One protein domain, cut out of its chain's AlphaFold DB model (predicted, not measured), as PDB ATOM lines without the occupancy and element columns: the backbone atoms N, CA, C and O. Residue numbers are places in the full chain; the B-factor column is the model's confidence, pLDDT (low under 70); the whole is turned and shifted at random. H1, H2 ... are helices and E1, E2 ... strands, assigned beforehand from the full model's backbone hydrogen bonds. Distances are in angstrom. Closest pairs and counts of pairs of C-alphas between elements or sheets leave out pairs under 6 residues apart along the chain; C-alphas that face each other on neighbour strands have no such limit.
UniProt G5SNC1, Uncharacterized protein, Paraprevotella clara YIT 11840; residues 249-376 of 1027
ATOM      1  N   VAL A 249     159.305 160.889 168.409       93.00
ATOM      2  CA  VAL A 249     159.338 162.145 169.171       93.00
ATOM      3  C   VAL A 249     158.186 163.052 168.761       93.00
ATOM      4  O   VAL A 249     157.505 163.616 169.615       93.00
ATOM      5  N   SER A 250     157.960 163.200 167.456       93.56
ATOM      6  CA  SER A 250     156.909 164.063 166.923       93.56
ATOM      7  C   SER A 250     156.465 163.631 165.529       93.56
ATOM      8  O   SER A 250     157.170 162.911 164.817       93.56
ATOM      9  N   VAL A 251     155.272 164.082 165.140       94.50
ATOM     10  CA  VAL A 251     154.725 163.901 163.793       94.50
ATOM     11  C   VAL A 251     154.216 165.246 163.308       94.50
ATOM     12  O   VAL A 251     153.300 165.791 163.915       94.50
ATOM     13  N   ALA A 252     154.795 165.755 162.225       95.12
ATOM     14  CA  ALA A 252     154.291 166.942 161.542       95.12
ATOM     15  C   ALA A 252     153.250 166.549 160.487       95.12
ATOM     16  O   ALA A 252     153.386 165.500 159.844       95.12
ATOM     17  N   ASN A 253     152.246 167.407 160.292       94.81
ATOM     18  CA  ASN A 253     151.109 167.184 159.396       94.81
ATOM     19  C   ASN A 253     150.310 165.931 159.794       94.81
ATOM     20  O   ASN A 253     149.916 165.104 158.966       94.81
ATOM     21  N   SER A 254     150.121 165.752 161.104       90.94
ATOM     22  CA  SER A 254     149.381 164.627 161.678       90.94
ATOM     23  C   SER A 254     147.858 164.874 161.663       90.94
ATOM     24  O   SER A 254     147.420 166.014 161.489       90.94
ATOM     25  N   PRO A 255     147.016 163.844 161.887       90.38
ATOM     26  CA  PRO A 255     145.560 164.020 161.966       90.38
ATOM     27  C   PRO A 255     145.087 164.946 163.095       90.38
ATOM     28  O   PRO A 255     143.932 165.362 163.098       90.38
ATOM     29  N   GLU A 256     145.944 165.228 164.081       87.94
ATOM     30  CA  GLU A 256     145.643 166.174 165.162       87.94
ATOM     31  C   GLU A 256     145.806 167.634 164.712       87.94
ATOM     32  O   GLU A 256     145.208 168.531 165.302       87.94
ATOM     33  N   GLU A 257     146.590 167.866 163.657       88.06
ATOM     34  CA  GLU A 257     146.935 169.194 163.149       88.06
ATOM     35  C   GLU A 257     146.088 169.589 161.934       88.06
ATOM     36  O   GLU A 257     145.810 170.772 161.736       88.06
ATOM     37  N   MET A 258     145.674 168.616 161.116       91.25
ATOM     38  CA  MET A 258     144.996 168.882 159.846       91.25
ATOM     39  C   MET A 258     144.132 167.720 159.339       91.25
ATOM     40  O   MET A 258     144.346 166.550 159.662       91.25
ATOM     41  N   ASN A 259     143.183 168.060 158.466       93.38
ATOM     42  CA  ASN A 259     142.485 167.096 157.620       93.38
ATOM     43  C   ASN A 259     143.364 166.675 156.436       93.38
ATOM     44  O   ASN A 259     144.261 167.403 156.012       93.38
ATOM     45  N   PHE A 260     143.070 165.506 155.867       95.00
ATOM     46  CA  PHE A 260     143.707 165.047 154.639       95.00
ATOM     47  C   PHE A 260     143.027 165.695 153.438       95.00
ATOM     48  O   PHE A 260     141.903 165.327 153.097       95.00
ATOM     49  N   LEU A 261     143.711 166.626 152.781       94.19
ATOM     50  CA  LEU A 261     143.212 167.247 151.558       94.19
ATOM     51  C   LEU A 261     143.166 166.229 150.417       94.19
ATOM     52  O   LEU A 261     144.085 165.427 150.237       94.19
ATOM     53  N   SER A 262     142.109 166.287 149.608       92.81
ATOM     54  CA  SER A 262     141.980 165.467 148.400       92.81
ATOM     55  C   SER A 262     143.105 165.716 147.393       92.81
ATOM     56  O   SER A 262     143.375 164.846 146.567       92.81
ATOM     57  N   TYR A 263     143.793 166.856 147.463       92.94
ATOM     58  CA  TYR A 263     144.982 167.141 146.675       92.94
ATOM     59  C   TYR A 263     145.929 168.090 147.414       92.94
ATOM     60  O   TYR A 263     145.494 169.009 148.102       92.94
ATOM     61  N   TYR A 264     147.232 167.868 147.233       91.12
ATOM     62  CA  TYR A 264     148.289 168.774 147.679       91.12
ATOM     63  C   TYR A 264     149.147 169.159 146.481       91.12
ATOM     64  O   TYR A 264     149.636 168.284 145.752       91.12
ATOM     65  N   LEU A 265     149.382 170.459 146.304       84.38
ATOM     66  CA  LEU A 265     150.303 170.948 145.283       84.38
ATOM     67  C   LEU A 265     151.729 170.436 145.555       84.38
ATOM     68  O   LEU A 265     152.110 170.270 146.716       84.38
ATOM     69  N   PRO A 266     152.568 170.238 144.521       84.56
ATOM     70  CA  PRO A 266     153.971 169.850 144.702       84.56
ATOM     71  C   PRO A 266     154.770 170.773 145.636       84.56
ATOM     72  O   PRO A 266     155.748 170.343 146.239       84.56
ATOM     73  N   THR A 267     154.353 172.031 145.773       82.25
ATOM     74  CA  THR A 267     154.965 173.043 146.644       82.25
ATOM     75  C   THR A 267     154.329 173.136 148.033       82.25
ATOM     76  O   THR A 267     154.837 173.870 148.871       82.25
ATOM     77  N   ASP A 268     153.228 172.428 148.296       87.38
ATOM     78  CA  ASP A 268     152.497 172.516 149.561       87.38
ATOM     79  C   ASP A 268     153.121 171.604 150.624       87.38
ATOM     80  O   ASP A 268     152.991 170.378 150.569       87.38
ATOM     81  N   GLU A 269     153.799 172.196 151.607       90.94
ATOM     82  CA  GLU A 269     154.478 171.465 152.684       90.94
ATOM     83  C   GLU A 269     153.521 170.668 153.580       90.94
ATOM     84  O   GLU A 269     153.951 169.697 154.202       90.94
ATOM     85  N   ARG A 270     152.217 170.987 153.590       91.38
ATOM     86  CA  ARG A 270     151.202 170.200 154.317       91.38
ATOM     87  C   ARG A 270     151.083 168.771 153.782       91.38
ATOM     88  O   ARG A 270     150.666 167.871 154.501       91.38
ATOM     89  N   GLY A 271     151.489 168.544 152.529       92.50
ATOM     90  CA  GLY A 271     151.541 167.218 151.917       92.50
ATOM     91  C   GLY A 271     152.759 166.373 152.315       92.50
ATOM     92  O   GLY A 271     152.914 165.275 151.785       92.50
ATOM     93  N   LEU A 272     153.639 166.851 153.204       95.75
ATOM     94  CA  LEU A 272     154.816 166.119 153.686       95.75
ATOM     95  C   LEU A 272     154.615 165.635 155.124       95.75
ATOM     96  O   LEU A 272     154.918 166.347 156.082       95.75
ATOM     97  N   VAL A 273     154.137 164.405 155.300       96.88
ATOM     98  CA  VAL A 273     153.988 163.827 156.643       96.88
ATOM     99  C   VAL A 273     155.359 163.387 157.137       96.88
ATOM    100  O   VAL A 273     155.986 162.520 156.531       96.88
ATOM    101  N   THR A 274     155.828 163.984 158.232       96.88
ATOM    102  CA  THR A 274     157.186 163.753 158.744       96.88
ATOM    103  C   THR A 274     157.135 163.165 160.142       96.88
ATOM    104  O   THR A 274     156.664 163.815 161.072       96.88
ATOM    105  N   LEU A 275     157.644 161.945 160.298       96.75
ATOM    106  CA  LEU A 275     157.830 161.290 161.588       96.75
ATOM    107  C   LEU A 275     159.266 161.550 162.042       96.75
ATOM    108  O   LEU A 275     160.201 161.141 161.357       96.75
ATOM    109  N   THR A 276     159.440 162.222 163.178       96.62
ATOM    110  CA  THR A 276     160.760 162.508 163.757       96.62
ATOM    111  C   THR A 276     161.009 161.588 164.940       96.62
ATOM    112  O   THR A 276     160.180 161.509 165.848       96.62
ATOM    113  N   PHE A 277     162.149 160.908 164.938       95.06
ATOM    114  CA  PHE A 277     162.566 159.971 165.972       95.06
ATOM    115  C   PHE A 277     163.702 160.548 166.823       95.06
ATOM    116  O   PHE A 277     164.314 161.554 166.478       95.06
ATOM    117  N   ASN A 278     163.981 159.924 167.965       92.56
ATOM    118  CA  ASN A 278     165.092 160.312 168.844       92.56
ATOM    119  C   ASN A 278     166.441 159.697 168.431       92.56
ATOM    120  O   ASN A 278     167.427 159.873 169.144       92.56
ATOM    121  N   ARG A 279     166.467 158.935 167.333       90.56
ATOM    122  CA  ARG A 279     167.623 158.211 166.793       90.56
ATOM    123  C   ARG A 279     167.571 158.217 165.269       90.56
ATOM    124  O   ARG A 279     166.492 158.397 164.699       90.56
ATOM    125  N   SER A 280     168.722 158.024 164.634       91.88
ATOM    126  CA  SER A 280     168.836 157.893 163.183       91.88
ATOM    127  C   SER A 280     168.065 156.671 162.689       91.88
ATOM    128  O   SER A 280     168.045 155.624 163.338       91.88
ATOM    129  N   MET A 281     167.410 156.814 161.543       93.38
ATOM    130  CA  MET A 281     166.500 155.820 160.988       93.38
ATOM    131  C   MET A 281     167.126 155.089 159.800       93.38
ATOM    132  O   MET A 281     167.912 155.659 159.049       93.38
ATOM    133  N   GLY A 282     166.759 153.822 159.624       89.31
ATOM    134  CA  GLY A 282     167.132 153.017 158.465       89.31
ATOM    135  C   GLY A 282     166.229 153.272 157.253       89.31
ATOM    136  O   GLY A 282     165.078 153.691 157.385       89.31
ATOM    137  N   GLU A 283     166.741 152.959 156.062       92.12
ATOM    138  CA  GLU A 283     166.112 153.244 154.758       92.12
ATOM    139  C   GLU A 283     164.952 152.294 154.381       92.12
ATOM    140  O   GLU A 283     164.248 152.518 153.399       92.12
ATOM    141  N   ASP A 284     164.703 151.234 155.158       87.50
ATOM    142  CA  ASP A 284     163.774 150.154 154.781       87.50
ATOM    143  C   ASP A 284     162.285 150.448 155.065       87.50
ATOM    144  O   ASP A 284     161.419 149.570 154.913       87.50
ATOM    145  N   ALA A 285     161.960 151.659 155.522       92.69
ATOM    146  CA  ALA A 285     160.596 152.043 155.858       92.69
ATOM    147  C   ALA A 285     159.693 152.093 154.610       92.69
ATOM    148  O   ALA A 285     160.066 152.575 153.544       92.69
ATOM    149  N   THR A 286     158.448 151.637 154.752       94.25
ATOM    150  CA  THR A 286     157.443 151.649 153.674       94.25
ATOM    151  C   THR A 286     156.179 152.362 154.124       94.25
ATOM    152  O   THR A 286     155.796 152.262 155.288       94.25
ATOM    153  N   ALA A 287     155.492 153.057 153.216       96.06
ATOM    154  CA  ALA A 287     154.239 153.744 153.514       96.06
ATOM    155  C   ALA A 287     153.109 153.286 152.586       96.06
ATOM    156  O   ALA A 287     153.308 153.090 151.385       96.06
ATOM    157  N   LYS A 288     151.906 153.109 153.146       95.69
ATOM    158  CA  LYS A 288     150.687 152.780 152.400       95.69
ATOM    159  C   LYS A 288     149.489 153.599 152.865       95.69
ATOM    160  O   LYS A 288     149.288 153.752 154.066       95.69
ATOM    161  N   LEU A 289     148.669 154.055 151.924       95.31
ATOM    162  CA  LEU A 289     147.348 154.625 152.191       95.31
ATOM    163  C   LEU A 289     146.257 153.572 152.008       95.31
ATOM    164  O   LEU A 289     146.343 152.747 151.096       95.31
ATOM    165  N   PHE A 290     145.225 153.648 152.844       93.62
ATOM    166  CA  PHE A 290     144.022 152.824 152.787       93.62
ATOM    167  C   PHE A 290     142.780 153.707 152.890       93.62
ATOM    168  O   PHE A 290     142.698 154.561 153.772       93.62
ATOM    169  N   TYR A 291     141.802 153.479 152.019       93.06
ATOM    170  CA  TYR A 291     140.508 154.157 152.050       93.06
ATOM    171  C   TYR A 291     139.392 153.170 151.682       93.06
ATOM    172  O   TYR A 291     139.551 152.386 150.748       93.06
ATOM    173  N   GLY A 292     138.273 153.192 152.410       88.88
ATOM    174  CA  GLY A 292     137.145 152.275 152.203       88.88
ATOM    175  C   GLY A 292     137.117 151.064 153.146       88.88
ATOM    176  O   GLY A 292     137.681 151.096 154.238       88.88
ATOM    177  N   ASP A 293     136.421 150.002 152.737       84.31
ATOM    178  CA  ASP A 293     136.203 148.787 153.535       84.31
ATOM    179  C   ASP A 293     137.285 147.736 153.280       84.31
ATOM    180  O   ASP A 293     137.260 147.031 152.274       84.31
ATOM    181  N   ILE A 294     138.217 147.619 154.229       71.19
ATOM    182  CA  ILE A 294     139.360 146.696 154.183       71.19
ATOM    183  C   ILE A 294     138.922 145.218 154.160       71.19
ATOM    184  O   ILE A 294     139.671 144.374 153.669       71.19
ATOM    185  N   GLU A 295     137.723 144.891 154.653       70.38
ATOM    186  CA  GLU A 295     137.180 143.524 154.656       70.38
ATOM    187  C   GLU A 295     136.194 143.270 153.498       70.38
ATOM    188  O   GLU A 295     135.715 142.147 153.317       70.38
ATOM    189  N   GLY A 296     135.909 144.302 152.698       70.94
ATOM    190  CA  GLY A 296     134.914 144.294 151.632       70.94
ATOM    191  C   GLY A 296     135.492 144.480 150.229       70.94
ATOM    192  O   GLY A 296     136.686 144.347 149.975       70.94
ATOM    193  N   SER A 297     134.609 144.773 149.269       74.81
ATOM    194  CA  SER A 297     134.975 144.947 147.855       74.81
ATOM    195  C   SER A 297     135.375 146.377 147.481       74.81
ATOM    196  O   SER A 297     135.920 146.591 146.402       74.81
ATOM    197  N   ASN A 298     135.078 147.357 148.337       85.00
ATOM    198  CA  ASN A 298     135.293 148.780 148.076       85.00
ATOM    199  C   ASN A 298     136.493 149.277 148.882       85.00
ATOM    200  O   ASN A 298     136.326 149.993 149.867       85.00
ATOM    201  N   VAL A 299     137.691 148.873 148.464       89.19
ATOM    202  CA  VAL A 299     138.951 149.250 149.109       89.19
ATOM    203  C   VAL A 299     139.902 149.885 148.103       89.19
ATOM    204  O   VAL A 299     140.128 149.366 147.012       89.19
ATOM    205  N   TYR A 300     140.480 151.009 148.499       92.94
ATOM    206  CA  TYR A 300     141.584 151.659 147.818       92.94
ATOM    207  C   TYR A 300     142.861 151.457 148.628       92.94
ATOM    208  O   TYR A 300     142.874 151.668 149.843       92.94
ATOM    209  N   THR A 301     143.938 151.070 147.945       93.38
ATOM    210  CA  THR A 301     145.272 150.952 148.537       93.38
ATOM    211  C   THR A 301     146.317 151.585 147.635       93.38
ATOM    212  O   THR A 301     146.342 151.318 146.435       93.38
ATOM    213  N   GLU A 302     147.233 152.345 148.218       95.44
ATOM    214  CA  GLU A 302     148.314 153.012 147.494       95.44
ATOM    215  C   GLU A 302     149.628 152.862 148.252       95.44
ATOM    216  O   GLU A 302     149.643 153.017 149.467       95.44
ATOM    217  N   SER A 303     150.724 152.568 147.548       95.00
ATOM    218  CA  SER A 303     152.072 152.584 148.136       95.00
ATOM    219  C   SER A 303     152.732 153.931 147.869       95.00
ATOM    220  O   SER A 303     152.658 154.435 146.750       95.00
ATOM    221  N   LEU A 304     153.367 154.496 148.892       95.38
ATOM    222  CA  LEU A 304     153.997 155.811 148.861       95.38
ATOM    223  C   LEU A 304     155.503 155.687 149.125       95.38
ATOM    224  O   LEU A 304     155.904 154.847 149.941       95.38
ATOM    225  N   PRO A 305     156.336 156.515 148.474       90.06
ATOM    226  CA  PRO A 305     157.756 156.577 148.786       90.06
ATOM    227  C   PRO A 305     157.977 157.171 150.183       90.06
ATOM    228  O   PRO A 305     157.267 158.089 150.601       90.06
ATOM    229  N   VAL A 306     158.995 156.664 150.876       95.19
ATOM    230  CA  VAL A 306     159.487 157.205 152.147       95.19
ATOM    231  C   VAL A 306     160.909 157.694 151.915       95.19
ATOM    232  O   VAL A 306     161.718 156.973 151.337       95.19
ATOM    233  N   LYS A 307     161.203 158.928 152.320       96.44
ATOM    234  CA  LYS A 307     162.563 159.476 152.320       96.44
ATOM    235  C   LYS A 307     163.082 159.519 153.746       96.44
ATOM    236  O   LYS A 307     162.366 160.000 154.625       96.44
ATOM    237  N   VAL A 308     164.314 159.072 153.955       95.06
ATOM    238  CA  VAL A 308     164.978 159.151 155.255       95.06
ATOM    239  C   VAL A 308     165.945 160.327 155.270       95.06
ATOM    240  O   VAL A 308     166.666 160.587 154.307       95.06
ATOM    241  N   LYS A 309     165.915 161.094 156.357       95.12
ATOM    242  CA  LYS A 309     166.848 162.189 156.617       95.12
ATOM    243  C   LYS A 309     167.269 162.114 158.076       95.12
ATOM    244  O   LYS A 309     166.610 162.700 158.930       95.12
ATOM    245  N   ASP A 310     168.352 161.384 158.330       94.25
ATOM    246  CA  ASP A 310     168.864 161.107 159.674       94.25
ATOM    247  C   ASP A 310     167.754 160.558 160.592       94.25
ATOM    248  O   ASP A 310     167.337 159.413 160.433       94.25
ATOM    249  N   THR A 311     167.197 161.373 161.487       95.62
ATOM    250  CA  THR A 311     166.137 160.975 162.426       95.62
ATOM    251  C   THR A 311     164.713 161.060 161.866       95.62
ATOM    252  O   THR A 311     163.746 160.775 162.578       95.62
ATOM    253  N   GLN A 312     164.540 161.483 160.611       97.25
ATOM    254  CA  GLN A 312     163.229 161.777 160.029       97.25
ATOM    255  C   GLN A 312     162.839 160.792 158.928       97.25
ATOM    256  O   GLN A 312     163.605 160.557 157.996       97.25
ATOM    257  N   LEU A 313     161.599 160.297 158.988       97.38
ATOM    258  CA  LEU A 313     160.926 159.614 157.882       97.38
ATOM    259  C   LEU A 313     159.884 160.545 157.265       97.38
ATOM    260  O   LEU A 313     158.944 160.961 157.943       97.38
ATOM    261  N   ILE A 314     160.032 160.846 155.977       97.81
ATOM    262  CA  ILE A 314     159.194 161.799 155.247       97.81
ATOM    263  C   ILE A 314     158.375 161.044 154.198       97.81
ATOM    264  O   ILE A 314     158.932 160.458 153.266       97.81
ATOM    265  N   VAL A 315     157.050 161.078 154.338       97.50
ATOM    266  CA  VAL A 315     156.086 160.521 153.384       97.50
ATOM    267  C   VAL A 315     155.514 161.652 152.534       97.50
ATOM    268  O   VAL A 315     154.936 162.601 153.062       97.50
ATOM    269  N   ASP A 316     155.656 161.537 151.214       95.00
ATOM    270  CA  ASP A 316     155.207 162.559 150.265       95.00
ATOM    271  C   ASP A 316     153.816 162.228 149.703       95.00
ATOM    272  O   ASP A 316     153.631 161.235 148.996       95.00
ATOM    273  N   LEU A 317     152.826 163.060 150.030       94.31
ATOM    274  CA  LEU A 317     151.439 162.939 149.575       94.31
ATOM    275  C   LEU A 317     151.136 163.814 148.350       94.31
ATOM    276  O   LEU A 317     150.019 163.767 147.829       94.31
ATOM    277  N   ARG A 318     152.083 164.628 147.884       92.44
ATOM    278  CA  ARG A 318     151.820 165.694 146.910       92.44
ATOM    279  C   ARG A 318     151.682 165.183 145.481       92.44
ATOM    280  O   ARG A 318     152.132 164.093 145.135       92.44
ATOM    281  N   GLY A 319     151.047 165.994 144.635       88.06
ATOM    282  CA  GLY A 319     150.999 165.787 143.185       88.06
ATOM    283  C   GLY A 319     150.066 164.674 142.704       88.06
ATOM    284  O   GLY A 319     150.077 164.357 141.518       88.06
ATOM    285  N   LYS A 320     149.240 164.087 143.582       91.75
ATOM    286  CA  LYS A 320     148.221 163.103 143.196       91.75
ATOM    287  C   LYS A 320     146.878 163.387 143.857       91.75
ATOM    288  O   LYS A 320     146.792 163.511 145.078       91.75
ATOM    289  N   ARG A 321     145.834 163.450 143.030       90.69
ATOM    290  CA  ARG A 321     144.445 163.661 143.448       90.69
ATOM    291  C   ARG A 321     143.851 162.383 144.040       90.69
ATOM    292  O   ARG A 321     144.098 161.284 143.545       90.69
ATOM    293  N   ARG A 322     143.117 162.538 145.139       93.12
ATOM    294  CA  ARG A 322     142.565 161.477 145.991       93.12
ATOM    295  C   ARG A 322     141.166 161.857 146.468       93.12
ATOM    296  O   ARG A 322     140.903 161.875 147.665       93.12
ATOM    297  N   LEU A 323     140.255 162.174 145.551       91.00
ATOM    298  CA  LEU A 323     138.838 162.248 145.907       91.00
ATOM    299  C   LEU A 323     138.264 160.842 146.137       91.00
ATOM    300  O   LEU A 323     138.739 159.880 145.526       91.00
ATOM    301  N   PRO A 324     137.207 160.698 146.958       90.88
ATOM    302  CA  PRO A 324     136.481 159.436 147.092       90.88
ATOM    303  C   PRO A 324     136.080 158.808 145.751       90.88
ATOM    304  O   PRO A 324     136.229 157.599 145.570       90.88
ATOM    305  N   SER A 325     135.646 159.634 144.793       89.25
ATOM    306  CA  SER A 325     135.303 159.217 143.430       89.25
ATOM    307  C   SER A 325     136.496 158.700 142.630       89.25
ATOM    308  O   SER A 325     136.337 157.792 141.823       89.25
ATOM    309  N   ASP A 326     137.693 159.237 142.863       90.56
ATOM    310  CA  ASP A 326     138.909 158.841 142.146       90.56
ATOM    311  C   ASP A 326     139.494 157.548 142.737       90.56
ATOM    312  O   ASP A 326     140.009 156.691 142.021       90.56
ATOM    313  N   MET A 327     139.382 157.387 144.058       91.88
ATOM    314  CA  MET A 327     139.854 156.209 144.788       91.88
ATOM    315  C   MET A 327     138.913 155.007 144.635       91.88
ATOM    316  O   MET A 327     139.378 153.868 144.569       91.88
ATOM    317  N   LEU A 328     137.598 155.243 144.565       91.75
ATOM    318  CA  LEU A 328     136.562 154.219 144.400       91.75
ATOM    319  C   LEU A 328     135.622 154.566 143.227       91.75
ATOM    320  O   LEU A 328     134.431 154.812 143.446       91.75
ATOM    321  N   PRO A 329     136.110 154.533 141.971       89.12
ATOM    322  CA  PRO A 329     135.360 155.009 140.801       89.12
ATOM    323  C   PRO A 329     134.115 154.184 140.464       89.12
ATOM    324  O   PRO A 329     133.223 154.659 139.770       89.12
ATOM    325  N   ASN A 330     134.031 152.948 140.966       87.00
ATOM    326  CA  ASN A 330     132.895 152.051 140.735       87.00
ATOM    327  C   ASN A 330     131.880 152.039 141.894       87.00
ATOM    328  O   ASN A 330     130.901 151.294 141.838       87.00
ATOM    329  N   ALA A 331     132.117 152.814 142.956       85.75
ATOM    330  CA  ALA A 331     131.208 152.927 144.091       85.75
ATOM    331  C   ALA A 331     130.209 154.081 143.884       85.75
ATOM    332  O   ALA A 331     130.474 155.015 143.132       85.75
ATOM    333  N   SER A 332     129.037 154.012 144.523       86.38
ATOM    334  CA  SER A 332     128.042 155.090 144.454       86.38
ATOM    335  C   SER A 332     128.376 156.237 145.414       86.38
ATOM    336  O   SER A 332     129.095 156.047 146.394       86.38
ATOM    337  N   ALA A 333     127.782 157.414 145.189       84.38
ATOM    338  CA  ALA A 333     127.941 158.573 146.073       84.38
ATOM    339  C   ALA A 333     127.580 158.267 147.542       84.38
ATOM    340  O   ALA A 333     128.314 158.656 148.446       84.38
ATOM    341  N   ASP A 334     126.534 157.464 147.779       85.62
ATOM    342  CA  ASP A 334     126.155 157.014 149.128       85.62
ATOM    343  C   ASP A 334     127.273 156.227 149.836       85.62
ATOM    344  O   ASP A 334     127.317 156.183 151.064       85.62
ATOM    345  N   VAL A 335     128.160 155.562 149.083       82.12
ATOM    346  CA  VAL A 335     129.319 154.830 149.617       82.12
ATOM    347  C   VAL A 335     130.465 155.793 149.923       82.12
ATOM    348  O   VAL A 335     131.108 155.665 150.962       82.12
ATOM    349  N   TRP A 336     130.703 156.788 149.066       84.12
ATOM    350  CA  TRP A 336     131.703 157.830 149.313       84.12
ATOM    351  C   TRP A 336     131.386 158.636 150.581       84.12
ATOM    352  O   TRP A 336     132.277 158.892 151.387       84.12
ATOM    353  N   GLU A 337     130.110 158.959 150.822       82.75
ATOM    354  CA  GLU A 337     129.672 159.673 152.031       82.75
ATOM    355  C   GLU A 337     129.826 158.853 153.328       82.75
ATOM    356  O   GLU A 337     129.923 159.428 154.421       82.75
ATOM    357  N   GLN A 338     129.858 157.519 153.224       85.38
ATOM    358  CA  GLN A 338     130.059 156.620 154.367       85.38
ATOM    359  C   GLN A 338     131.514 156.604 154.843       85.38
ATOM    360  O   GLN A 338     131.758 156.539 156.051       85.38
ATOM    361  N   TYR A 339     132.483 156.689 153.927       85.38
ATOM    362  CA  TYR A 339     133.906 156.629 154.259       85.38
ATOM    363  C   TYR A 339     134.510 158.029 154.338       85.38
ATOM    364  O   TYR A 339     134.933 158.617 153.347       85.38
ATOM    365  N   LYS A 340     134.594 158.557 155.560       87.62
ATOM    366  CA  LYS A 340     135.185 159.878 155.833       87.62
ATOM    367  C   LYS A 340     136.644 159.822 156.271       87.62
ATOM    368  O   LYS A 340     137.250 160.864 156.494       87.62
ATOM    369  N   THR A 341     137.193 158.622 156.429       92.12
ATOM    370  CA  THR A 341     138.524 158.409 156.997       92.12
ATOM    371  C   THR A 341     139.448 157.772 155.973       92.12
ATOM    372  O   THR A 341     139.074 156.790 155.331       92.12
ATOM    373  N   ILE A 342     140.661 158.309 155.862       94.12
ATOM    374  CA  ILE A 342     141.773 157.721 155.115       94.12
ATOM    375  C   ILE A 342     142.916 157.406 156.082       94.12
ATOM    376  O   ILE A 342     143.265 158.215 156.944       94.12
ATOM    377  N   SER A 343     143.483 156.210 155.959       93.88
ATOM    378  CA  SER A 343     144.509 155.704 156.868       93.88
ATOM    379  C   SER A 343     145.870 155.678 156.184       93.88
ATOM    380  O   SER A 343     146.055 154.951 155.212       93.88
ATOM    381  N   LEU A 344     146.844 156.412 156.715       94.81
ATOM    382  CA  LEU A 344     148.256 156.284 156.357       94.81
ATOM    383  C   LEU A 344     148.922 155.300 157.315       94.81
ATOM    384  O   LEU A 344     148.914 155.514 158.522       94.81
ATOM    385  N   LYS A 345     149.535 154.242 156.790       93.56
ATOM    386  CA  LYS A 345     150.327 153.281 157.555       93.56
ATOM    387  C   LYS A 345     151.779 153.320 157.098       93.56
ATOM    388  O   LYS A 345     152.068 152.969 155.958       93.56
ATOM    389  N   VAL A 346     152.682 153.671 158.004       94.38
ATOM    390  CA  VAL A 346     154.134 153.526 157.841       94.38
ATOM    391  C   VAL A 346     154.554 152.232 158.538       94.38
ATOM    392  O   VAL A 346     154.121 151.967 159.657       94.38
ATOM    393  N   SER A 347     155.301 151.365 157.865       91.62
ATOM    394  CA  SER A 347     155.670 150.016 158.317       91.62
ATOM    395  C   SER A 347     157.146 149.738 158.066       91.62
ATOM    396  O   SER A 347     157.770 150.397 157.239       91.62
ATOM    397  N   ASN A 348     157.678 148.717 158.741       89.75
ATOM    398  CA  ASN A 348     159.093 148.345 158.689       89.75
ATOM    399  C   ASN A 348     160.041 149.477 159.125       89.75
ATOM    400  O   ASN A 348     161.142 149.620 158.609       89.75
ATOM    401  N   VAL A 349     159.595 150.293 160.081       91.50
ATOM    402  CA  VAL A 349     160.374 151.398 160.636       91.50
ATOM    403  C   VAL A 349     161.435 150.849 161.583       91.50
ATOM    404  O   VAL A 349     161.098 150.228 162.597       91.50
ATOM    405  N   ARG A 350     162.704 151.080 161.242       89.88
ATOM    406  CA  ARG A 350     163.882 150.606 161.973       89.88
ATOM    407  C   ARG A 350     164.878 151.742 162.199       89.88
ATOM    408  O   ARG A 350     164.884 152.681 161.409       89.88
ATOM    409  N   ASP A 351     165.680 151.661 163.254       87.81
ATOM    410  CA  ASP A 351     166.856 152.523 163.420       87.81
ATOM    411  C   ASP A 351     167.961 152.166 162.409       87.81
ATOM    412  O   ASP A 351     167.837 151.193 161.654       87.81
ATOM    413  N   ALA A 352     169.009 152.988 162.341       84.38
ATOM    414  CA  ALA A 352     170.139 152.797 161.429       84.38
ATOM    415  C   ALA A 352     170.869 151.455 161.655       84.38
ATOM    416  O   ALA A 352     171.448 150.895 160.726       84.38
ATOM    417  N   GLU A 353     170.783 150.902 162.866       78.50
ATOM    418  CA  GLU A 353     171.332 149.604 163.256       78.50
ATOM    419  C   GLU A 353     170.397 148.422 162.920       78.50
ATOM    420  O   GLU A 353     170.743 147.260 163.148       78.50
ATOM    421  N   GLY A 354     169.214 148.687 162.352       80.31
ATOM    422  CA  GLY A 354     168.267 147.682 161.868       80.31
ATOM    423  C   GLY A 354     167.260 147.174 162.907       80.31
ATOM    424  O   GLY A 354     166.465 146.275 162.597       80.31
ATOM    425  N   ASN A 355     167.220 147.737 164.116       82.62
ATOM    426  CA  ASN A 355     166.234 147.392 165.139       82.62
ATOM    427  C   ASN A 355     164.910 148.098 164.869       82.62
ATOM    428  O   ASN A 355     164.870 149.275 164.537       82.62
ATOM    429  N   TYR A 356     163.787 147.404 165.062       85.62
ATOM    430  CA  TYR A 356     162.478 148.039 164.919       85.62
ATOM    431  C   TYR A 356     162.277 149.178 165.921       85.62
ATOM    432  O   TYR A 356     162.531 149.008 167.114       85.62
ATOM    433  N   ALA A 357     161.726 150.296 165.455       87.50
ATOM    434  CA  ALA A 357     161.327 151.396 166.323       87.50
ATOM    435  C   ALA A 357     160.143 151.007 167.225       87.50
ATOM    436  O   ALA A 357     159.291 150.177 166.872       87.50
ATOM    437  N   MET A 358     160.084 151.637 168.396       82.50
ATOM    438  CA  MET A 358     159.082 151.389 169.421       82.50
ATOM    439  C   MET A 358     157.704 151.865 168.965       82.50
ATOM    440  O   MET A 358     157.493 153.048 168.689       82.50
ATOM    441  N   SER A 359     156.725 150.966 168.966       71.56
ATOM    442  CA  SER A 359     155.329 151.332 168.739       71.56
ATOM    443  C   SER A 359     154.582 151.578 170.059       71.56
ATOM    444  O   SER A 359     154.885 151.006 171.117       71.56
ATOM    445  N   THR A 360     153.548 152.413 169.977       56.75
ATOM    446  CA  THR A 360     152.656 152.743 171.096       56.75
ATOM    447  C   THR A 360     151.433 151.824 171.189       56.75
ATOM    448  O   THR A 360     150.734 151.847 172.197       56.75
ATOM    449  N   SER A 361     151.170 150.994 170.171       54.12
ATOM    450  CA  SER A 361     150.018 150.082 170.127       54.12
ATOM    451  C   SER A 361     150.446 148.635 170.368       54.12
ATOM    452  O   SER A 361     151.453 148.165 169.846       54.12
ATOM    453  N   GLN A 362     149.677 147.906 171.174       49.50
ATOM    454  CA  GLN A 362     149.985 146.516 171.502       49.50
ATOM    455  C   GLN A 362     149.942 145.645 170.232       49.50
ATOM    456  O   GLN A 362     148.942 145.641 169.517       49.50
ATOM    457  N   GLY A 363     151.026 144.915 169.952       52.09
ATOM    458  CA  GLY A 363     151.122 144.004 168.802       52.09
ATOM    459  C   GLY A 363     151.520 144.650 167.469       52.09
ATOM    460  O   GLY A 363     151.520 143.961 166.451       52.09
ATOM    461  N   THR A 364     151.871 145.939 167.441       64.94
ATOM    462  CA  THR A 364     152.476 146.565 166.257       64.94
ATOM    463  C   THR A 364     153.979 146.710 166.470       64.94
ATOM    464  O   THR A 364     154.418 147.103 167.539       64.94
ATOM    465  N   THR A 365     154.801 146.388 165.479       73.44
ATOM    466  CA  THR A 365     156.268 146.493 165.572       73.44
ATOM    467  C   THR A 365     156.744 147.393 164.442       73.44
ATOM    468  O   THR A 365     156.353 147.163 163.293       73.44
ATOM    469  N   GLY A 366     157.529 148.435 164.755       80.88
ATOM    470  CA  GLY A 366     158.050 149.380 163.758       80.88
ATOM    471  C   GLY A 366     156.977 149.885 162.789       80.88
ATOM    472  O   GLY A 366     157.201 149.941 161.581       80.88
ATOM    473  N   SER A 367     155.763 150.114 163.293       87.69
ATOM    474  CA  SER A 367     154.598 150.450 162.477       87.69
ATOM    475  C   SER A 367     153.765 151.530 163.150       87.69
ATOM    476  O   SER A 367     153.377 151.384 164.311       87.69
ATOM    477  N   TYR A 368     153.442 152.570 162.385       90.19
ATOM    478  CA  TYR A 368     152.680 153.741 162.814       90.19
ATOM    479  C   TYR A 368     151.519 153.950 161.848       90.19
ATOM    480  O   TYR A 368     151.702 153.876 160.632       90.19
ATOM    481  N   ALA A 369     150.317 154.161 162.378       90.00
ATOM    482  CA  ALA A 369     149.114 154.359 161.581       90.00
ATOM    483  C   ALA A 369     148.408 155.651 161.995       90.00
ATOM    484  O   ALA A 369     148.191 155.890 163.181       90.00
ATOM    485  N   PHE A 370     148.024 156.448 161.006       92.12
ATOM    486  CA  PHE A 370     147.385 157.747 161.159       92.12
ATOM    487  C   PHE A 370     146.065 157.734 160.401       92.12
ATOM    488  O   PHE A 370     146.037 157.415 159.216       92.12
ATOM    489  N   ASN A 371     144.970 158.061 161.083       93.44
ATOM    490  CA  ASN A 371     143.633 158.087 160.502       93.44
ATOM    491  C   ASN A 371     143.191 159.539 160.360       93.44
ATOM    492  O   ASN A 371     142.854 160.174 161.355       93.44
ATOM    493  N   TYR A 372     143.202 160.051 159.136       94.94
ATOM    494  CA  TYR A 372     142.796 161.417 158.836       94.94
ATOM    495  C   TYR A 372     141.329 161.469 158.424       94.94
ATOM    496  O   TYR A 372     140.824 160.534 157.802       94.94
ATOM    497  N   THR A 373     140.667 162.592 158.701       94.69
ATOM    498  CA  THR A 373     139.408 162.924 158.024       94.69
ATOM    499  C   THR A 373     139.736 163.480 156.647       94.69
ATOM    500  O   THR A 373     140.578 164.369 156.546       94.69
ATOM    501  N   ILE A 374     139.109 162.953 155.598       92.06
ATOM    502  CA  ILE A 374     139.300 163.467 154.241       92.06
ATOM    503  C   ILE A 374     138.503 164.760 154.036       92.06
ATOM    504  O   ILE A 374     137.339 164.850 154.430       92.06
ATOM    505  N   GLU A 375     139.130 165.744 153.404       92.12
ATOM    506  CA  GLU A 375     138.542 167.027 153.037       92.12
ATOM    507  C   GLU A 375     138.716 167.240 151.534       92.12
ATOM    508  O   GLU A 375     139.830 167.202 151.010       92.12
ATOM    509  N   ALA A 376     137.601 167.412 150.827       88.44
ATOM    510  CA  ALA A 376     137.628 167.708 149.405       88.44
ATOM    511  C   ALA A 376     138.027 169.174 149.203       88.44
ATOM    512  O   ALA A 376     137.380 170.076 149.729       88.44
TER     513      ALA A 376
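Overview. This is residues 249 to 376 of the 1027 residues of an uncharacterized protein of Paraprevotella clara YIT 11840 (UniProt G5SNC1). The domain is a sandwich of two antiparallel four-stranded sheets that are only partly face to face, with their strands crossed at 39 degrees; E4 runs on into E5 and so passes from the one sheet to the other. Two very short helices, H1 and H2, sit at one end of the longest axis, and long links without named elements join E1 to E2 and E7 to E8. The printed part has 128 residues, with eight named strands and two named helices in the order E1 E2 E3 E4 E5 E6 H1 H2 E7 E8; the sheets run E1 E2 E6 E5 and E4 E3 E7 E8. The class is mostly strand, although under half of the residues are in named elements. The whole is compact, with a radius of gyration of the C-alphas of 15.1 A and spans of 47 by 35 by 22 A.

Along the chain. E1 is residues 249 to 252 and begins at C-alpha 249, (159.338, 162.145, 169.171). E2 is residues 272 to 277, 15.8 A from first to last C-alpha. E3, residues 286 to 292, is 20.4 A long, and E4, residues 299 to 304, is 16.4 A long. E5 is residues 306 to 309, with C-alpha 306 at (159.487, 157.205, 152.147), and E6 is residues 312 to 316, 12.7 A long. H1 is residues 324 to 327 and H2 is residues 333 to 336. E7, residues 341 to 347, is 19.1 A long. E8, residues 368 to 375, is 21.7 A long and ends at C-alpha 375, (138.542, 167.027, 153.037).

Arrangement. In the first sheet E1 and E5 are the edge strands. E1 and E2 form a hairpin, with N 252 and O 274 2.9 A apart. E2 and E6 are antiparallel at 164 degrees, with N 315 and O 273 2.8 A apart. E5 and E6 form a hairpin at 145 degrees, with N 314 and O 307 2.8 A apart. E4 runs on into E5 at 33 degrees across a break of 1 residue, and the two meet only through their link. The other sheet is strongly twisted, with E4 and E8 as its edge strands. E3 and E4 form a hairpin, with N 300 and O 291 2.8 A apart. E3 and E7 are antiparallel, with N 288 and O 345 2.8 A apart. E7 and E8 form a hairpin, with N 344 and O 370 2.8 A apart. The parts of the sheets that face each other are 10.4 A apart, centre to centre; between E4 and E6 the closest C-alphas are those of Leu 304 and Val 315, 6.9 A apart. H1 only grazes the sheet E4 E3 E7 E8, with its residues 324 to 327, and H2 is not on it. H1 and H2 only just touch, with 3 pairs of C-alphas within 8 A, the closest being those of Pro 324 and Trp 336 at 5.5 A. Both helices are too short for an O i to N i+4 pair; the single O i to N i+3 pair is within hydrogen-bond range in H2 but not in H1.

Size, cuts and confidence. The two C-alphas farthest apart, those of Asp 334 and Glu 353, are 47.9 A apart. The printed part has no cut. The links E1 to E2, of 19 residues, and E7 to E8, of 20 residues, are long; in the first, residues 260 to 261 pair in parallel with residues 374 to 375 of E8. The mean pLDDT of the printed part is 88.7, and residues 360 to 364 are under 70.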